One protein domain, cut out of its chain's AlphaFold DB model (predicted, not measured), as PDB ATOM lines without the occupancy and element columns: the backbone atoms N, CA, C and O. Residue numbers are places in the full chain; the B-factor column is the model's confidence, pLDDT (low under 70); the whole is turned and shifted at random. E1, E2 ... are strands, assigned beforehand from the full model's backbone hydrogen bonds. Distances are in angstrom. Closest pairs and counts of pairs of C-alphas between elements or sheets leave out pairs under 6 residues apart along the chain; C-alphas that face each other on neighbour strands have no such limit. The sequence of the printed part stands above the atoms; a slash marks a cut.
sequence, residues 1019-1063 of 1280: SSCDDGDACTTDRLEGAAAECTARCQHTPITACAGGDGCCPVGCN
ATOM      1  N   SER A1019     -41.483 -43.309  29.366       70.75
ATOM      2  CA  SER A1019     -42.403 -42.162  29.471       70.75
ATOM      3  C   SER A1019     -42.551 -41.636  30.905       70.75
ATOM      4  O   SER A1019     -43.161 -40.592  31.123       70.75
ATOM      5  N   SER A1020     -41.953 -42.339  31.867       74.88
ATOM      6  CA  SER A1020     -41.667 -41.901  33.233       74.88
ATOM      7  C   SER A1020     -40.305 -42.473  33.635       74.88
ATOM      8  O   SER A1020     -39.862 -43.458  33.042       74.88
ATOM      9  N   CYS A1021     -39.668 -41.856  34.626       71.50
ATOM     10  CA  CYS A1021     -38.362 -42.249  35.160       71.50
ATOM     11  C   CYS A1021     -38.334 -42.327  36.690       71.50
ATOM     12  O   CYS A1021     -37.259 -42.270  37.260       71.50
ATOM     13  N   ASP A1022     -39.510 -42.434  37.306       77.31
ATOM     14  CA  ASP A1022     -39.723 -42.736  38.725       77.31
ATOM     15  C   ASP A1022     -39.220 -44.168  39.012       77.31
ATOM     16  O   ASP A1022     -39.837 -45.130  38.536       77.31
ATOM     17  N   ASP A1023     -38.073 -44.316  39.688       71.06
ATOM     18  CA  ASP A1023     -37.530 -45.622  40.111       71.06
ATOM     19  C   ASP A1023     -38.068 -46.098  41.471       71.06
ATOM     20  O   ASP A1023     -37.999 -47.292  41.789       71.06
ATOM     21  N   GLY A1024     -38.698 -45.192  42.224       68.44
ATOM     22  CA  GLY A1024     -39.293 -45.447  43.529       68.44
ATOM     23  C   GLY A1024     -38.322 -45.388  44.713       68.44
ATOM     24  O   GLY A1024     -38.742 -45.724  45.824       68.44
ATOM     25  N   ASP A1025     -37.066 -44.976  44.517       72.38
ATOM     26  CA  ASP A1025     -36.144 -44.631  45.602       72.38
ATOM     27  C   ASP A1025     -36.339 -43.155  46.011       72.38
ATOM     28  O   ASP A1025     -36.422 -42.248  45.187       72.38
ATOM     29  N   ALA A1026     -36.437 -42.887  47.315       66.75
ATOM     30  CA  ALA A1026     -36.523 -41.516  47.824       66.75
ATOM     31  C   ALA A1026     -35.161 -40.796  47.786       66.75
ATOM     32  O   ALA A1026     -35.109 -39.571  47.868       66.75
ATOM     33  N   CYS A1027     -34.058 -41.542  47.653       67.69
ATOM     34  CA  CYS A1027     -32.702 -41.007  47.563       67.69
ATOM     35  C   CYS A1027     -32.273 -40.566  46.155       67.69
ATOM     36  O   CYS A1027     -31.136 -40.112  45.988       67.69
ATOM     37  N   THR A1028     -33.128 -40.662  45.140       76.00
ATOM     38  CA  THR A1028     -32.826 -40.270  43.755       76.00
ATOM     39  C   THR A1028     -33.651 -39.054  43.329       76.00
ATOM     40  O   THR A1028     -34.830 -38.899  43.630       76.00
ATOM     41  N   THR A1029     -33.011 -38.122  42.616       74.75
ATOM     42  CA  THR A1029     -33.723 -37.065  41.888       74.75
ATOM     43  C   THR A1029     -33.925 -37.530  40.454       74.75
ATOM     44  O   THR A1029     -32.990 -37.488  39.645       74.75
ATOM     45  N   ASP A1030     -35.141 -37.978  40.161       76.25
ATOM     46  CA  ASP A1030     -35.478 -38.652  38.912       76.25
ATOM     47  C   ASP A1030     -35.820 -37.697  37.772       76.25
ATOM     48  O   ASP A1030     -36.661 -36.797  37.878       76.25
ATOM     49  N   ARG A1031     -35.153 -37.908  36.636       77.56
ATOM     50  CA  ARG A1031     -35.242 -37.037  35.467       77.56
ATOM     51  C   ARG A1031     -35.226 -37.845  34.175       77.56
ATOM     52  O   ARG A1031     -34.258 -38.530  33.865       77.56
ATOM     53  N   LEU A1032     -36.278 -37.689  33.376       78.69
ATOM     54  CA  LEU A1032     -36.274 -38.094  31.972       78.69
ATOM     55  C   LEU A1032     -35.464 -37.065  31.165       78.69
ATOM     56  O   LEU A1032     -35.815 -35.886  31.130       78.69
ATOM     57  N   GLU A1033     -34.379 -37.505  30.530       76.38
ATOM     58  CA  GLU A1033     -33.595 -36.717  29.574       76.38
ATOM     59  C   GLU A1033     -33.785 -37.233  28.145       76.38
ATOM     60  O   GLU A1033     -33.990 -38.424  27.940       76.38
ATOM     61  N   GLY A1034     -33.666 -36.345  27.154       73.50
ATOM     62  CA  GLY A1034     -33.952 -36.665  25.752       73.50
ATOM     63  C   GLY A1034     -35.452 -36.693  25.442       73.50
ATOM     64  O   GLY A1034     -36.277 -36.271  26.256       73.50
ATOM     65  N   ALA A1035     -35.811 -37.159  24.246       76.50
ATOM     66  CA  ALA A1035     -37.194 -37.181  23.774       76.50
ATOM     67  C   ALA A1035     -37.538 -38.509  23.090       76.50
ATOM     68  O   ALA A1035     -36.778 -39.015  22.271       76.50
ATOM     69  N   ALA A1036     -38.724 -39.052  23.380       72.94
ATOM     70  CA  ALA A1036     -39.179 -40.317  22.794       72.94
ATOM     71  C   ALA A1036     -39.386 -40.227  21.269       72.94
ATOM     72  O   ALA A1036     -39.177 -41.201  20.563       72.94
ATOM     73  N   ALA A1037     -39.744 -39.046  20.751       72.88
ATOM     74  CA  ALA A1037     -39.855 -38.785  19.311       72.88
ATOM     75  C   ALA A1037     -38.494 -38.646  18.593       72.88
ATOM     76  O   ALA A1037     -38.466 -38.511  17.375       72.88
ATOM     77  N   GLU A1038     -37.394 -38.656  19.348       73.81
ATOM     78  CA  GLU A1038     -36.008 -38.593  18.867       73.81
ATOM     79  C   GLU A1038     -35.197 -39.805  19.367       73.81
ATOM     80  O   GLU A1038     -33.980 -39.807  19.252       73.81
ATOM     81  N   CYS A1039     -35.852 -40.805  19.978       74.69
ATOM     82  CA  CYS A1039     -35.267 -42.056  20.483       74.69
ATOM     83  C   CYS A1039     -34.117 -41.891  21.502       74.69
ATOM     84  O   CYS A1039     -33.461 -42.857  21.883       74.69
ATOM     85  N   THR A1040     -33.922 -40.676  22.027       77.06
ATOM     86  CA  THR A1040     -32.893 -40.297  23.019       77.06
ATOM     87  C   THR A1040     -33.389 -40.320  24.471       77.06
ATOM     88  O   THR A1040     -32.637 -39.974  25.387       77.06
ATOM     89  N   ALA A1041     -34.655 -40.693  24.692       76.56
ATOM     90  CA  ALA A1041     -35.304 -40.740  26.001       76.56
ATOM     91  C   ALA A1041     -34.645 -41.756  26.958       76.56
ATOM     92  O   ALA A1041     -34.752 -42.972  26.771       76.56
ATOM     93  N   ARG A1042     -33.991 -41.261  28.010       79.06
ATOM     94  CA  ARG A1042     -33.325 -42.044  29.063       79.06
ATOM     95  C   ARG A1042     -33.664 -41.520  30.449       79.06
ATOM     96  O   ARG A1042     -33.885 -40.324  30.633       79.06
ATOM     97  N   CYS A1043     -33.609 -42.405  31.431       77.75
ATOM     98  CA  CYS A1043     -33.736 -42.027  32.828       77.75
ATOM     99  C   CYS A1043     -32.377 -41.683  33.438       77.75
ATOM    100  O   CYS A1043     -31.383 -42.377  33.222       77.75
ATOM    101  N   GLN A1044     -32.347 -40.576  34.173       76.19
ATOM    102  CA  GLN A1044     -31.227 -40.116  34.975       76.19
ATOM    103  C   GLN A1044     -31.696 -40.017  36.426       76.19
ATOM    104  O   GLN A1044     -32.425 -39.097  36.793       76.19
ATOM    105  N   HIS A1045     -31.233 -40.963  37.232       78.19
ATOM    106  CA  HIS A1045     -31.484 -41.051  38.665       78.19
ATOM    107  C   HIS A1045     -30.286 -40.411  39.370       78.19
ATOM    108  O   HIS A1045     -29.171 -40.933  39.297       78.19
ATOM    109  N   THR A1046     -30.460 -39.219  39.948       75.50
ATOM    110  CA  THR A1046     -29.336 -38.446  40.519       75.50
ATOM    111  C   THR A1046     -29.307 -38.591  42.041       75.50
ATOM    112  O   THR A1046     -30.225 -38.077  42.678       75.50
ATOM    113  N   PRO A1047     -28.291 -39.231  42.654       68.44
ATOM    114  CA  PRO A1047     -28.288 -39.460  44.098       68.44
ATOM    115  C   PRO A1047     -28.285 -38.168  44.923       68.44
ATOM    116  O   PRO A1047     -27.431 -37.290  44.744       68.44
ATOM    117  N   ILE A1048     -29.212 -38.083  45.874       67.94
ATOM    118  CA  ILE A1048     -29.233 -37.073  46.929       67.94
ATOM    119  C   ILE A1048     -28.049 -37.356  47.863       67.94
ATOM    120  O   ILE A1048     -27.836 -38.472  48.327       67.94
ATOM    121  N   THR A1049     -27.218 -36.337  48.080       70.38
ATOM    122  CA  THR A1049     -25.917 -36.446  48.774       70.38
ATOM    123  C   THR A1049     -25.748 -35.411  49.890       70.38
ATOM    124  O   THR A1049     -24.645 -35.201  50.391       70.38
ATOM    125  N   ALA A1050     -26.840 -34.758  50.288       69.69
ATOM    126  CA  ALA A1050     -26.887 -33.797  51.383       69.69
ATOM    127  C   ALA A1050     -27.880 -34.279  52.443       69.69
ATOM    128  O   ALA A1050     -29.000 -34.632  52.093       69.69
ATOM    129  N   CYS A1051     -27.471 -34.265  53.712       70.38
ATOM    130  CA  CYS A1051     -28.317 -34.647  54.843       70.38
ATOM    131  C   CYS A1051     -29.483 -33.653  54.986       70.38
ATOM    132  O   CYS A1051     -29.244 -32.444  55.104       70.38
ATOM    133  N   ALA A1052     -30.719 -34.144  54.913       71.12
ATOM    134  CA  ALA A1052     -31.917 -33.353  54.625       71.12
ATOM    135  C   ALA A1052     -33.206 -33.888  55.293       71.12
ATOM    136  O   ALA A1052     -34.305 -33.624  54.808       71.12
ATOM    137  N   GLY A1053     -33.059 -34.575  56.431       66.62
ATOM    138  CA  GLY A1053     -34.112 -35.288  57.165       66.62
ATOM    139  C   GLY A1053     -35.544 -34.743  57.089       66.62
ATOM    140  O   GLY A1053     -35.831 -33.581  57.404       66.62
ATOM    141  N   GLY A1054     -36.455 -35.644  56.721       66.00
ATOM    142  CA  GLY A1054     -37.859 -35.384  56.425       66.00
ATOM    143  C   GLY A1054     -38.226 -35.577  54.949       66.00
ATOM    144  O   GLY A1054     -39.401 -35.406  54.614       66.00
ATOM    145  N   ASP A1055     -37.267 -35.927  54.084       66.31
ATOM    146  CA  ASP A1055     -37.506 -36.344  52.694       66.31
ATOM    147  C   ASP A1055     -37.548 -37.875  52.509       66.31
ATOM    148  O   ASP A1055     -38.097 -38.346  51.511       66.31
ATOM    149  N   GLY A1056     -37.094 -38.650  53.503       69.62
ATOM    150  CA  GLY A1056     -37.086 -40.113  53.479       69.62
ATOM    151  C   GLY A1056     -35.792 -40.742  52.953       69.62
ATOM    152  O   GLY A1056     -35.756 -41.965  52.804       69.62
ATOM    153  N   CYS A1057     -34.746 -39.954  52.685       74.56
ATOM    154  CA  CYS A1057     -33.435 -40.445  52.267       74.56
ATOM    155  C   CYS A1057     -32.410 -40.458  53.419       74.56
ATOM    156  O   CYS A1057     -32.394 -39.577  54.266       74.56
ATOM    157  N   CYS A1058     -31.480 -41.422  53.409       71.50
ATOM    158  CA  CYS A1058     -30.281 -41.404  54.257       71.50
ATOM    159  C   CYS A1058     -29.002 -41.510  53.395       71.50
ATOM    160  O   CYS A1058     -28.568 -42.620  53.068       71.50
ATOM    161  N   PRO A1059     -28.381 -40.382  52.999       72.25
ATOM    162  CA  PRO A1059     -27.157 -40.392  52.198       72.25
ATOM    163  C   PRO A1059     -25.914 -40.895  52.955       72.25
ATOM    164  O   PRO A1059     -25.762 -40.712  54.163       72.25
ATOM    165  N   VAL A1060     -24.950 -41.462  52.220       65.00
ATOM    166  CA  VAL A1060     -23.670 -41.928  52.787       65.00
ATOM    167  C   VAL A1060     -22.872 -40.753  53.367       65.00
ATOM    168  O   VAL A1060     -22.414 -39.878  52.634       65.00
ATOM    169  N   GLY A1061     -22.669 -40.769  54.689       66.12
ATOM    170  CA  GLY A1061     -22.023 -39.690  55.453       66.12
ATOM    171  C   GLY A1061     -22.978 -38.927  56.381       66.12
ATOM    172  O   GLY A1061     -22.519 -38.116  57.189       66.12
ATOM    173  N   CYS A1062     -24.278 -39.206  56.300       69.44
ATOM    174  CA  CYS A1062     -25.287 -38.735  57.240       69.44
ATOM    175  C   CYS A1062     -25.469 -39.723  58.409       69.44
ATOM    176  O   CYS A1062     -25.094 -40.893  58.314       69.44
ATOM    177  N   ASN A1063     -25.998 -39.243  59.535       64.69
ATOM    178  CA  ASN A1063     -26.274 -40.025  60.744       64.69
ATOM    179  C   ASN A1063     -27.491 -39.458  61.492       64.69
ATOM    180  O   ASN A1063     -27.918 -38.339  61.214       64.69
TER     181      ASN A1063
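Overview. This is residues 1019 to 1063 of the 1280 residues of the protein "Pept_C1 domain-containing protein" of Deltaproteobacteria bacterium (UniProt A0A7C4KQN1). Little regular structure is present: a slim antiparallel hairpin, E1 and E2, makes the middle of a rod, with the loop between its strands at one end and the unnamed stretch 1048 to 1063 winding at the other. Residues 1019 to 1027 run alongside the hairpin before the chain folds back into E1. The printed part has 45 residues, with no named helix and two named strands, E1 then E2, holding 12 residues; the class is all strand. It is loose, with a radius of gyration of the C-alphas of 13.2 A, and spans 43 by 15 by 11 A.

Arrangement. Look first at E1, residues 1028 to 1033, and E2, residues 1042 to 1047, an antiparallel hairpin with 155 degrees between their directions. You will find N 1031 and O 1044 within hydrogen-bond range at 3.0 A, and N 1042 and O 1033 at 2.8 A. C-alphas 1030 and 1045 face each other at 4.7 A.

Along the chain. Find C-alpha 1028 at (-32.826, -40.270, 43.755); from there E1 runs 14.6 A to C-alpha 1033. E2 runs 16.1 A and ends at C-alpha 1047, at (-28.288, -39.460, 44.098).

Size, cuts and confidence. The C-alphas of Ala 1037 and Asn 1063 are the two farthest apart, 43.6 A. The printed part has no cut, and the link from E1 to E2 is short. Mean pLDDT of the printed part is 72.3; 14 residues are under 70, among them 1053 to 1056 and 1060 to 1063.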